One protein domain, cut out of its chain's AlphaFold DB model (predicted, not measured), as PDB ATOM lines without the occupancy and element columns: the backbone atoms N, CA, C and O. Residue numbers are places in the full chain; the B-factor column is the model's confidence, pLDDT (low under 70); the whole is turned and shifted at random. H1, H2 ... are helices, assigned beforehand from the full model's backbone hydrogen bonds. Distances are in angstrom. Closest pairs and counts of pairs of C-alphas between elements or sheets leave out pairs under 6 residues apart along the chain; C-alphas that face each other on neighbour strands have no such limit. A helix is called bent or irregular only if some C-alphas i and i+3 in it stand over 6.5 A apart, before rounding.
ATOM      1  N   ALA A   6     -42.983 119.044 172.361       80.31
ATOM      2  CA  ALA A   6     -44.385 118.900 171.964       80.31
ATOM      3  C   ALA A   6     -45.155 120.235 171.866       80.31
ATOM      4  O   ALA A   6     -46.246 120.265 171.302       80.31
ATOM      5  N   GLY A   7     -44.600 121.344 172.378       84.56
ATOM      6  CA  GLY A   7     -45.241 122.665 172.345       84.56
ATOM      7  C   GLY A   7     -45.625 123.125 170.941       84.56
ATOM      8  O   GLY A   7     -46.755 123.562 170.732       84.56
ATOM      9  N   GLY A   8     -44.725 122.953 169.968       86.12
ATOM     10  CA  GLY A   8     -44.998 123.317 168.574       86.12
ATOM     11  C   GLY A   8     -46.129 122.491 167.958       86.12
ATOM     12  O   GLY A   8     -46.977 123.035 167.261       86.12
ATOM     13  N   ILE A   9     -46.200 121.197 168.280       89.12
ATOM     14  CA  ILE A   9     -47.227 120.285 167.751       89.12
ATOM     15  C   ILE A   9     -48.623 120.715 168.218       89.12
ATOM     16  O   ILE A   9     -49.559 120.766 167.425       89.12
ATOM     17  N   ILE A  10     -48.762 121.069 169.496       91.81
ATOM     18  CA  ILE A  10     -50.046 121.502 170.062       91.81
ATOM     19  C   ILE A  10     -50.458 122.860 169.509       91.81
ATOM     20  O   ILE A  10     -51.614 123.034 169.133       91.81
ATOM     21  N   ALA A  11     -49.521 123.805 169.410       91.06
ATOM     22  CA  ALA A  11     -49.802 125.108 168.817       91.06
ATOM     23  C   ALA A  11     -50.288 124.968 167.363       91.06
ATOM     24  O   ALA A  11     -51.284 125.585 166.996       91.06
ATOM     25  N   LEU A  12     -49.650 124.101 166.566       93.25
ATOM     26  CA  LEU A  12     -50.085 123.788 165.202       93.25
ATOM     27  C   LEU A  12     -51.492 123.190 165.160       93.25
ATOM     28  O   LEU A  12     -52.308 123.620 164.349       93.25
ATOM     29  N   TYR A  13     -51.791 122.231 166.039       94.31
ATOM     30  CA  TYR A  13     -53.124 121.636 166.129       94.31
ATOM     31  C   TYR A  13     -54.200 122.685 166.452       94.31
ATOM     32  O   TYR A  13     -55.227 122.741 165.782       94.31
ATOM     33  N   LEU A  14     -53.959 123.559 167.433       94.50
ATOM     34  CA  LEU A  14     -54.932 124.582 167.833       94.50
ATOM     35  C   LEU A  14     -55.126 125.662 166.755       94.50
ATOM     36  O   LEU A  14     -56.251 126.117 166.551       94.50
ATOM     37  N   VAL A  15     -54.067 126.022 166.018       94.00
ATOM     38  CA  VAL A  15     -54.187 126.879 164.825       94.00
ATOM     39  C   VAL A  15     -54.992 126.177 163.729       94.00
ATOM     40  O   VAL A  15     -55.848 126.805 163.112       94.00
ATOM     41  N   ALA A  16     -54.783 124.875 163.504       93.81
ATOM     42  CA  ALA A  16     -55.518 124.112 162.490       93.81
ATOM     43  C   ALA A  16     -57.030 124.042 162.774       93.81
ATOM     44  O   ALA A  16     -57.831 124.057 161.842       93.81
ATOM     45  N   VAL A  17     -57.433 124.044 164.049       95.94
ATOM     46  CA  VAL A  17     -58.846 124.119 164.474       95.94
ATOM     47  C   VAL A  17     -59.367 125.572 164.495       95.94
ATOM     48  O   VAL A  17     -60.497 125.829 164.895       95.94
ATOM     49  N   SER A  18     -58.585 126.541 164.004       93.12
ATOM     50  CA  SER A  18     -58.941 127.969 163.935       93.12
ATOM     51  C   SER A  18     -59.264 128.590 165.298       93.12
ATOM     52  O   SER A  18     -60.144 129.445 165.414       93.12
ATOM     53  N   MET A  19     -58.558 128.162 166.349       94.50
ATOM     54  CA  MET A  19     -58.793 128.660 167.702       94.50
ATOM     55  C   MET A  19     -58.350 130.132 167.838       94.50
ATOM     56  O   MET A  19     -57.231 130.479 167.439       94.50
ATOM     57  N   PRO A  20     -59.166 131.014 168.446       95.62
ATOM     58  CA  PRO A  20     -58.768 132.390 168.727       95.62
ATOM     59  C   PRO A  20     -57.483 132.452 169.563       95.62
ATOM     60  O   PRO A  20     -57.324 131.699 170.522       95.62
ATOM     61  N   LYS A  21     -56.578 133.395 169.271       94.00
ATOM     62  CA  LYS A  21     -55.240 133.485 169.899       94.00
ATOM     63  C   LYS A  21     -55.257 133.494 171.434       94.00
ATOM     64  O   LYS A  21     -54.351 132.953 172.062       94.00
ATOM     65  N   LEU A  22     -56.264 134.121 172.050       94.06
ATOM     66  CA  LEU A  22     -56.367 134.209 173.510       94.06
ATOM     67  C   LEU A  22     -56.762 132.863 174.118       94.06
ATOM     68  O   LEU A  22     -56.178 132.454 175.119       94.06
ATOM     69  N   GLU A  23     -57.707 132.170 173.486       94.88
ATOM     70  CA  GLU A  23     -58.109 130.822 173.876       94.88
ATOM     71  C   GLU A  23     -56.965 129.841 173.641       94.88
ATOM     72  O   GLU A  23     -56.608 129.109 174.554       94.88
ATOM     73  N   LEU A  24     -56.294 129.915 172.487       94.81
ATOM     74  CA  LEU A  24     -55.130 129.090 172.171       94.81
ATOM     75  C   LEU A  24     -54.049 129.210 173.248       94.81
ATOM     76  O   LEU A  24     -53.572 128.195 173.761       94.81
ATOM     77  N   VAL A  25     -53.671 130.435 173.629       93.94
ATOM     78  CA  VAL A  25     -52.659 130.649 174.673       93.94
ATOM     79  C   VAL A  25     -53.148 130.181 176.042       93.94
ATOM     80  O   VAL A  25     -52.383 129.537 176.759       93.94
ATOM     81  N   GLY A  26     -54.411 130.434 176.394       94.12
ATOM     82  CA  GLY A  26     -55.003 129.962 177.647       94.12
ATOM     83  C   GLY A  26     -55.039 128.434 177.750       94.12
ATOM     84  O   GLY A  26     -54.572 127.867 178.738       94.12
ATOM     85  N   THR A  27     -55.527 127.757 176.711       94.94
ATOM     86  CA  THR A  27     -55.587 126.294 176.617       94.94
ATOM     87  C   THR A  27     -54.192 125.691 176.664       94.94
ATOM     88  O   THR A  27     -53.966 124.744 177.412       94.94
ATOM     89  N   THR A  28     -53.235 126.261 175.929       93.31
ATOM     90  CA  THR A  28     -51.847 125.781 175.936       93.31
ATOM     91  C   THR A  28     -51.215 125.941 177.321       93.31
ATOM     92  O   THR A  28     -50.557 125.019 177.802       93.31
ATOM     93  N   ALA A  29     -51.454 127.067 178.004       93.25
ATOM     94  CA  ALA A  29     -50.960 127.296 179.360       93.25
ATOM     95  C   ALA A  29     -51.520 126.271 180.356       93.25
ATOM     96  O   ALA A  29     -50.749 125.653 181.090       93.25
ATOM     97  N   TRP A  30     -52.835 126.031 180.344       95.12
ATOM     98  CA  TRP A  30     -53.465 125.018 181.197       95.12
ATOM     99  C   TRP A  30     -52.993 123.603 180.876       95.12
ATOM    100  O   TRP A  30     -52.654 122.843 181.782       95.12
ATOM    101  N   PHE A  31     -52.919 123.259 179.592       93.75
ATOM    102  CA  PHE A  31     -52.460 121.952 179.143       93.75
ATOM    103  C   PHE A  31     -51.045 121.654 179.648       93.75
ATOM    104  O   PHE A  31     -50.799 120.613 180.262       93.75
ATOM    105  N   PHE A  32     -50.109 122.588 179.449       92.25
ATOM    106  CA  PHE A  32     -48.739 122.401 179.909       92.25
ATOM    107  C   PHE A  32     -48.599 122.517 181.421       92.25
ATOM    108  O   PHE A  32     -47.732 121.845 181.972       92.25
ATOM    109  N   LEU A  33     -49.429 123.296 182.113       94.19
ATOM    110  CA  LEU A  33     -49.451 123.298 183.574       94.19
ATOM    111  C   LEU A  33     -49.785 121.901 184.109       94.19
ATOM    112  O   LEU A  33     -49.031 121.363 184.916       94.19
ATOM    113  N   LEU A  34     -50.864 121.289 183.610       95.44
ATOM    114  CA  LEU A  34     -51.292 119.952 184.023       95.44
ATOM    115  C   LEU A  34     -50.247 118.888 183.670       95.44
ATOM    116  O   LEU A  34     -49.885 118.077 184.521       95.44
ATOM    117  N   LEU A  35     -49.699 118.924 182.450       92.44
ATOM    118  CA  LEU A  35     -48.633 118.000 182.061       92.44
ATOM    119  C   LEU A  35     -47.368 118.171 182.902       92.44
ATOM    120  O   LEU A  35     -46.729 117.178 183.247       92.44
ATOM    121  N   ASN A  36     -46.966 119.404 183.210       92.00
ATOM    122  CA  ASN A  36     -45.790 119.633 184.042       92.00
ATOM    123  C   ASN A  36     -46.040 119.202 185.483       92.00
ATOM    124  O   ASN A  36     -45.151 118.595 186.068       92.00
ATOM    125  N   LEU A  37     -47.245 119.411 186.019       94.06
ATOM    126  CA  LEU A  37     -47.611 118.915 187.342       94.06
ATOM    127  C   LEU A  37     -47.539 117.385 187.400       94.06
ATOM    128  O   LEU A  37     -46.949 116.831 188.324       94.06
ATOM    129  N   PHE A  38     -48.035 116.705 186.364       93.56
ATOM    130  CA  PHE A  38     -47.891 115.257 186.225       93.56
ATOM    131  C   PHE A  38     -46.422 114.811 186.132       93.56
ATOM    132  O   PHE A  38     -46.075 113.740 186.618       93.56
ATOM    133  N   LYS A  39     -45.532 115.631 185.557       89.69
ATOM    134  CA  LYS A  39     -44.088 115.345 185.480       89.69
ATOM    135  C   LYS A  39     -43.353 115.501 186.813       89.69
ATOM    136  O   LYS A  39     -42.328 114.850 186.990       89.69
ATOM    137  N   VAL A  40     -43.837 116.337 187.735       92.88
ATOM    138  CA  VAL A  40     -43.168 116.616 189.022       92.88
ATOM    139  C   VAL A  40     -42.762 115.349 189.792       92.88
ATOM    140  O   VAL A  40     -41.585 115.269 190.148       92.88
ATOM    141  N   PRO A  41     -43.633 114.345 190.033       91.44
ATOM    142  CA  PRO A  41     -43.240 113.150 190.785       91.44
ATOM    143  C   PRO A  41     -42.106 112.368 190.109       91.44
ATOM    144  O   PRO A  41     -41.200 111.894 190.791       91.44
ATOM    145  N   PHE A  42     -42.105 112.281 188.777       91.31
ATOM    146  CA  PHE A  42     -41.039 111.613 188.028       91.31
ATOM    147  C   PHE A  42     -39.725 112.394 188.107       91.31
ATOM    148  O   PHE A  42     -38.669 111.811 188.333       91.31
ATOM    149  N   SER A  43     -39.781 113.722 187.985       89.56
ATOM    150  CA  SER A  43     -38.606 114.586 188.146       89.56
ATOM    151  C   SER A  43     -38.025 114.516 189.562       89.56
ATOM    152  O   SER A  43     -36.805 114.525 189.716       89.56
ATOM    153  N   ALA A  44     -38.877 114.404 190.588       90.19
ATOM    154  CA  ALA A  44     -38.452 114.211 191.971       90.19
ATOM    155  C   ALA A  44     -37.740 112.862 192.162       90.19
ATOM    156  O   ALA A  44     -36.657 112.823 192.737       90.19
ATOM    157  N   GLN A  45     -38.305 111.770 191.629       91.00
ATOM    158  CA  GLN A  45     -37.694 110.432 191.698       91.00
ATOM    159  C   GLN A  45     -36.339 110.359 190.984       91.00
ATOM    160  O   GLN A  45     -35.455 109.633 191.421       91.00
ATOM    161  N   LEU A  46     -36.156 111.138 189.916       91.06
ATOM    162  CA  LEU A  46     -34.882 111.252 189.201       91.06
ATOM    163  C   LEU A  46     -33.842 112.121 189.933       91.06
ATOM    164  O   LEU A  46     -32.755 112.333 189.401       91.06
ATOM    165  N   GLY A  47     -34.159 112.658 191.118       88.81
ATOM    166  CA  GLY A  47     -33.256 113.518 191.891       88.81
ATOM    167  C   GLY A  47     -33.029 114.900 191.270       88.81
ATOM    168  O   GLY A  47     -32.100 115.602 191.657       88.81
ATOM    169  N   LEU A  48     -33.865 115.311 190.310       87.75
ATOM    170  CA  LEU A  48     -33.740 116.601 189.619       87.75
ATOM    171  C   LEU A  48     -34.306 117.773 190.436       87.75
ATOM    172  O   LEU A  48     -34.139 118.925 190.046       87.75
ATOM    173  N   ILE A  49     -35.004 117.482 191.538       89.50
ATOM    174  CA  ILE A  49     -35.601 118.473 192.435       89.50
ATOM    175  C   ILE A  49     -34.833 118.450 193.758       89.50
ATOM    176  O   ILE A  49     -34.996 117.535 194.560       89.50
ATOM    177  N   GLY A  50     -34.010 119.474 193.979       90.56
ATOM    178  CA  GLY A  50     -33.246 119.699 195.210       90.56
ATOM    179  C   GLY A  50     -33.355 121.140 195.723       90.56
ATOM    180  O   GLY A  50     -33.912 122.011 195.047       90.56
ATOM    181  N   SER A  51     -32.798 121.410 196.907       91.06
ATOM    182  CA  SER A  51     -32.817 122.737 197.551       91.06
ATOM    183  C   SER A  51     -32.248 123.837 196.655       91.06
ATOM    184  O   SER A  51     -32.874 124.884 196.495       91.06
ATOM    185  N   ASP A  52     -31.117 123.572 196.001       93.25
ATOM    186  CA  ASP A  52     -30.429 124.560 195.164       93.25
ATOM    187  C   ASP A  52     -31.255 124.902 193.920       93.25
ATOM    188  O   ASP A  52     -31.433 126.069 193.574       93.25
ATOM    189  N   THR A  53     -31.851 123.886 193.286       92.19
ATOM    190  CA  THR A  53     -32.746 124.079 192.135       92.19
ATOM    191  C   THR A  53     -34.018 124.842 192.515       92.19
ATOM    192  O   THR A  53     -34.508 125.656 191.734       92.19
ATOM    193  N   LEU A  54     -34.535 124.637 193.732       93.12
ATOM    194  CA  LEU A  54     -35.694 125.363 194.252       93.12
ATOM    195  C   LEU A  54     -35.354 126.829 194.538       93.12
ATOM    196  O   LEU A  54     -36.118 127.706 194.135       93.12
ATOM    197  N   MET A  55     -34.206 127.115 195.162       95.25
ATOM    198  CA  MET A  55     -33.757 128.498 195.373       95.25
ATOM    199  C   MET A  55     -33.521 129.222 194.048       95.25
ATOM    200  O   MET A  55     -33.925 130.375 193.901       95.25
ATOM    201  N   LEU A  56     -32.940 128.535 193.062       95.12
ATOM    202  CA  LEU A  56     -32.766 129.074 191.716       95.12
ATOM    203  C   LEU A  56     -34.121 129.412 191.072       95.12
ATOM    204  O   LEU A  56     -34.279 130.502 190.523       95.12
ATOM    205  N   ASN A  57     -35.126 128.541 191.195       92.69
ATOM    206  CA  ASN A  57     -36.479 128.821 190.697       92.69
ATOM    207  C   ASN A  57     -37.103 130.057 191.367       92.69
ATOM    208  O   ASN A  57     -37.695 130.896 190.685       92.69
ATOM    209  N   VAL A  58     -36.944 130.211 192.687       95.19
ATOM    210  CA  VAL A  58     -37.417 131.403 193.415       95.19
ATOM    211  C   VAL A  58     -36.706 132.659 192.912       95.19
ATOM    212  O   VAL A  58     -37.368 133.648 192.604       95.19
ATOM    213  N   ALA A  59     -35.383 132.609 192.738       96.50
ATOM    214  CA  ALA A  59     -34.599 133.732 192.226       96.50
ATOM    215  C   ALA A  59     -35.011 134.150 190.801       96.50
ATOM    216  O   ALA A  59     -34.993 135.336 190.479       96.50
ATOM    217  N   LEU A  60     -35.430 133.199 189.958       95.75
ATOM    218  CA  LEU A  60     -35.919 133.464 188.599       95.75
ATOM    219  C   LEU A  60     -37.410 133.832 188.528       95.75
ATOM    220  O   LEU A  60     -37.866 134.324 187.495       95.75
ATOM    221  N   THR A  61     -38.173 133.646 189.608       95.69
ATOM    222  CA  THR A  61     -39.618 133.937 189.646       95.69
ATOM    223  C   THR A  61     -39.960 135.373 189.213       95.69
ATOM    224  O   THR A  61     -40.883 135.529 188.410       95.69
ATOM    225  N   PRO A  62     -39.225 136.431 189.622       95.19
ATOM    226  CA  PRO A  62     -39.488 137.791 189.145       95.19
ATOM    227  C   PRO A  62     -39.396 137.914 187.621       95.19
ATOM    228  O   PRO A  62     -40.226 138.575 186.999       95.19
ATOM    229  N   MET A  63     -38.432 137.229 187.000       96.44
ATOM    230  CA  MET A  63     -38.263 137.247 185.548       96.44
ATOM    231  C   MET A  63     -39.426 136.549 184.834       96.44
ATOM    232  O   MET A  63     -39.870 137.006 183.781       96.44
ATOM    233  N   ILE A  64     -39.977 135.487 185.432       94.38
ATOM    234  CA  ILE A  64     -41.188 134.817 184.935       94.38
ATOM    235  C   ILE A  64     -42.383 135.775 184.978       94.38
ATOM    236  O   ILE A  64     -43.122 135.869 183.999       94.38
ATOM    237  N   VAL A  65     -42.560 136.523 186.074       95.81
ATOM    238  CA  VAL A  65     -43.647 137.511 186.194       95.81
ATOM    239  C   VAL A  65     -43.497 138.616 185.146       95.81
ATOM    240  O   VAL A  65     -44.470 138.951 184.469       95.81
ATOM    241  N   LEU A  66     -42.286 139.143 184.953       97.00
ATOM    242  CA  LEU A  66     -42.014 140.133 183.907       97.00
ATOM    243  C   LEU A  66     -42.331 139.583 182.511       97.00
ATOM    244  O   LEU A  66     -43.011 140.249 181.729       97.00
ATOM    245  N   GLY A  67     -41.911 138.351 182.218       95.81
ATOM    246  CA  GLY A  67     -42.222 137.667 180.964       95.81
ATOM    247  C   GLY A  67     -43.724 137.457 180.754       95.81
ATOM    248  O   GLY A  67     -44.226 137.690 179.655       95.81
ATOM    249  N   LEU A  68     -44.465 137.094 181.804       94.25
ATOM    250  CA  LEU A  68     -45.922 136.939 181.766       94.25
ATOM    251  C   LEU A  68     -46.622 138.263 181.435       94.25
ATOM    252  O   LEU A  68     -47.501 138.298 180.574       94.25
ATOM    253  N   LEU A  69     -46.231 139.355 182.097       96.25
ATOM    254  CA  LEU A  69     -46.800 140.683 181.854       96.25
ATOM    255  C   LEU A  69     -46.475 141.180 180.440       96.25
ATOM    256  O   LEU A  69     -47.371 141.650 179.736       96.25
ATOM    257  N   ALA A  70     -45.225 141.016 180.000       96.50
ATOM    258  CA  ALA A  70     -44.794 141.366 178.651       96.50
ATOM    259  C   ALA A  70     -45.537 140.546 177.585       96.50
ATOM    260  O   ALA A  70     -46.052 141.109 176.620       96.50
ATOM    261  N   GLY A  71     -45.669 139.232 177.785       93.75
ATOM    262  CA  GLY A  71     -46.414 138.343 176.894       93.75
ATOM    263  C   GLY A  71     -47.899 138.701 176.825       93.75
ATOM    264  O   GLY A  71     -48.466 138.789 175.733       93.75
ATOM    265  N   ARG A  72     -48.523 138.996 177.974       93.94
ATOM    266  CA  ARG A  72     -49.914 139.466 178.039       93.94
ATOM    267  C   ARG A  72     -50.096 140.783 177.290       93.94
ATOM    268  O   ARG A  72     -51.080 140.937 176.569       93.94
ATOM    269  N   TRP A  73     -49.177 141.731 177.438       95.38
ATOM    270  CA  TRP A  73     -49.228 142.991 176.699       95.38
ATOM    271  C   TRP A  73     -49.079 142.766 175.187       95.38
ATOM    272  O   TRP A  73     -49.867 143.290 174.396       95.38
ATOM    273  N   LEU A  74     -48.127 141.922 174.788       94.44
ATOM    274  CA  LEU A  74     -47.826 141.635 173.391       94.44
ATOM    275  C   LEU A  74     -48.996 140.944 172.674       94.44
ATOM    276  O   LEU A  74     -49.362 141.344 171.568       94.44
ATOM    277  N   ILE A  75     -49.643 139.957 173.300       93.81
ATOM    278  CA  ILE A  75     -50.718 139.204 172.636       93.81
ATOM    279  C   ILE A  75     -51.953 140.055 172.328       93.81
ATOM    280  O   ILE A  75     -52.646 139.810 171.340       93.81
ATOM    281  N   HIS A  76     -52.216 141.094 173.123       92.94
ATOM    282  CA  HIS A  76     -53.306 142.030 172.844       92.94
ATOM    283  C   HIS A  76     -52.993 142.938 171.645       92.94
ATOM    284  O   HIS A  76     -53.918 143.354 170.954       92.94
ATOM    285  N   ARG A  77     -51.709 143.195 171.352       94.00
ATOM    286  CA  ARG A  77     -51.260 144.038 170.230       94.00
ATOM    287  C   ARG A  77     -51.208 143.301 168.888       94.00
ATOM    288  O   ARG A  77     -51.392 143.935 167.854       94.00
ATOM    289  N   ILE A  78     -50.955 141.991 168.883       93.81
ATOM    290  CA  ILE A  78     -50.776 141.216 167.642       93.81
ATOM    291  C   ILE A  78     -52.140 140.832 167.043       93.81
ATOM    292  O   ILE A  78     -52.921 140.175 167.727       93.81
ATOM    293  N   PRO A  79     -52.470 141.161 165.784       95.31
ATOM    294  CA  PRO A  79     -53.707 140.700 165.150       95.31
ATOM    295  C   PRO A  79     -53.680 139.181 164.897       95.31
ATOM    296  O   PRO A  79     -52.622 138.616 164.629       95.31
ATOM    297  N   GLN A  80     -54.850 138.528 164.924       93.56
ATOM    298  CA  GLN A  80     -54.993 137.065 164.789       93.56
ATOM    299  C   GLN A  80     -54.185 136.494 163.612       93.56
ATOM    300  O   GLN A  80     -53.378 135.593 163.790       93.56
ATOM    301  N   ARG A  81     -54.309 137.101 162.427       94.12
ATOM    302  CA  ARG A  81     -53.616 136.638 161.218       94.12
ATOM    303  C   ARG A  81     -52.087 136.654 161.345       94.12
ATOM    304  O   ARG A  81     -51.427 135.774 160.810       94.12
ATOM    305  N   GLN A  82     -51.517 137.650 162.027       95.00
ATOM    306  CA  GLN A  82     -50.067 137.699 162.255       95.00
ATOM    307  C   GLN A  82     -49.635 136.668 163.295       95.00
ATOM    308  O   GLN A  82     -48.575 136.073 163.140       95.00
ATOM    309  N   PHE A  83     -50.458 136.443 164.323       94.50
ATOM    310  CA  PHE A  83     -50.211 135.411 165.325       94.50
ATOM    311  C   PHE A  83     -50.143 134.023 164.675       94.50
ATOM    312  O   PHE A  83     -49.143 133.328 164.843       94.50
ATOM    313  N   ASP A  84     -51.138 133.669 163.861       94.69
ATOM    314  CA  ASP A  84     -51.204 132.365 163.192       94.69
ATOM    315  C   ASP A  84     -50.024 132.173 162.229       94.69
ATOM    316  O   ASP A  84     -49.341 131.146 162.272       94.69
ATOM    317  N   SER A  85     -49.707 133.193 161.421       95.19
ATOM    318  CA  SER A  85     -48.525 133.172 160.550       95.19
ATOM    319  C   SER A  85     -47.230 132.979 161.338       95.19
ATOM    320  O   SER A  85     -46.365 132.220 160.908       95.19
ATOM    321  N   LEU A  86     -47.082 133.640 162.490       94.44
ATOM    322  CA  LEU A  86     -45.886 133.521 163.319       94.44
ATOM    323  C   LEU A  86     -45.752 132.108 163.901       94.44
ATOM    324  O   LEU A  86     -44.668 131.532 163.847       94.44
ATOM    325  N   VAL A  87     -46.849 131.528 164.399       93.38
ATOM    326  CA  VAL A  87     -46.872 130.145 164.901       93.38
ATOM    327  C   VAL A  87     -46.467 129.166 163.800       93.38
ATOM    328  O   VAL A  87     -45.607 128.315 164.031       93.38
ATOM    329  N   LEU A  88     -47.029 129.305 162.598       94.19
ATOM    330  CA  LEU A  88     -46.713 128.442 161.459       94.19
ATOM    331  C   LEU A  88     -45.249 128.574 161.022       94.19
ATOM    332  O   LEU A  88     -44.580 127.563 160.805       94.19
ATOM    333  N   LEU A  89     -44.732 129.801 160.931       95.19
ATOM    334  CA  LEU A  89     -43.371 130.072 160.463       95.19
ATOM    335  C   LEU A  89     -42.331 129.559 161.467       95.19
ATOM    336  O   LEU A  89     -41.408 128.841 161.086       95.19
ATOM    337  N   LEU A  90     -42.523 129.840 162.759       93.06
ATOM    338  CA  LEU A  90     -41.642 129.344 163.817       93.06
ATOM    339  C   LEU A  90     -41.691 127.817 163.940       93.06
ATOM    340  O   LEU A  90     -40.648 127.184 164.100       93.06
ATOM    341  N   SER A  91     -42.875 127.211 163.815       91.44
ATOM    342  CA  SER A  91     -43.010 125.750 163.850       91.44
ATOM    343  C   SER A  91     -42.348 125.091 162.638       91.44
ATOM    344  O   SER A  91     -41.677 124.072 162.788       91.44
ATOM    345  N   SER A  92     -42.460 125.701 161.456       92.12
ATOM    346  CA  SER A  92     -41.778 125.236 160.242       92.12
ATOM    347  C   SER A  92     -40.258 125.332 160.382       92.12
ATOM    348  O   SER A  92     -39.549 124.379 160.070       92.12
ATOM    349  N   ALA A  93     -39.744 126.441 160.924       92.81
ATOM    350  CA  ALA A  93     -38.316 126.602 161.199       92.81
ATOM    351  C   ALA A  93     -37.800 125.558 162.205       92.81
ATOM    352  O   ALA A  93     -36.732 124.976 162.006       92.81
ATOM    353  N   ALA A  94     -38.571 125.276 163.260       89.38
ATOM    354  CA  ALA A  94     -38.240 124.233 164.227       89.38
ATOM    355  C   ALA A  94     -38.229 122.832 163.587       89.38
ATOM    356  O   ALA A  94     -37.320 122.049 163.859       89.38
ATOM    357  N   ALA A  95     -39.196 122.529 162.714       89.25
ATOM    358  CA  ALA A  95     -39.261 121.261 161.991       89.25
ATOM    359  C   ALA A  95     -38.080 121.080 161.022       89.25
ATOM    360  O   ALA A  95     -37.480 120.008 160.986       89.25
ATOM    361  N   LEU A  96     -37.696 122.133 160.292       93.31
ATOM    362  CA  LEU A  96     -36.522 122.118 159.412       93.31
ATOM    363  C   LEU A  96     -35.236 121.838 160.193       93.31
ATOM    364  O   LEU A  96     -34.449 120.978 159.798       93.31
ATOM    365  N   ARG A  97     -35.056 122.505 161.339       90.31
ATOM    366  CA  ARG A  97     -33.919 122.250 162.229       90.31
ATOM    367  C   ARG A  97     -33.910 120.810 162.751       90.31
ATOM    368  O   ARG A  97     -32.852 120.209 162.878       90.31
ATOM    369  N   LEU A  98     -35.080 120.242 163.046       87.88
ATOM    370  CA  LEU A  98     -35.192 118.874 163.559       87.88
ATOM    371  C   LEU A  98     -34.744 117.818 162.533       87.88
ATOM    372  O   LEU A  98     -34.184 116.800 162.924       87.88
ATOM    373  N   ILE A  99     -34.963 118.068 161.238       92.12
ATOM    374  CA  ILE A  99     -34.538 117.181 160.138       92.12
ATOM    375  C   ILE A  99     -33.067 117.441 159.736       92.12
ATOM    376  O   ILE A  99     -32.517 116.740 158.893       92.12
ATOM    377  N   GLY A 100     -32.392 118.404 160.374       89.81
ATOM    378  CA  GLY A 100     -30.988 118.720 160.105       89.81
ATOM    379  C   GLY A 100     -30.780 119.530 158.828       89.81
ATOM    380  O   GLY A 100     -29.714 119.455 158.224       89.81
TER     381      GLY A 100
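Overview. This is residues 6 to 100 of the 102 residues of an uncharacterized protein of Planctomycetia bacterium (UniProt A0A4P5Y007). Bent helix H3 and long helix H2 make the two long sides of an open frame; H1 folds back on one end of H2, and H4 packs on H1 there. The printed part has 95 residues, with H1 to H4 in chain order, class all helix. It is loose: radius of gyration of the C-alphas 16.2 A, spans 44 by 33 by 25 A.

Along the chain. Find C-alpha 51 at (-32.817, 122.737, 197.551), where H3, residues 51 to 77, begins. By its hydrogen bonds one helix, it is bent, C-alphas 59 and 62 being 7.1 A apart, into H3a, 51 to 59, and H3b, 62 to 77, 23.1 A long. H2, residues 21 to 45, 36.3 A, is only just irregular, C-alphas 38 and 41 being 6.8 A apart. H1 is residues 6 to 16; H4, 80 to 98, ends at C-alpha 98 (-35.192, 118.874, 163.559).

Arrangement. H3b is close to but not clearly touching H2, the closest C-alphas, Leu 22 and Ile 75, 7.6 A apart. H1 and H2 form a hairpin, closest at C-alphas 14 and 24, 6.3 A. H4 touches H1 at a steep tilt of 40 degrees, closest at C-alphas 8 and 91, 5.7 A. Every O i to N i+4 pair is within hydrogen-bond range in H1, H3a and H4, but 19 of 21 in H2 and 10 of 12 in H3b.

Size, cuts and confidence. C-alphas 51 and 81 are farthest apart, 44.1 A. The printed part has no cut, its three links are tight, and no printed residue is under 70.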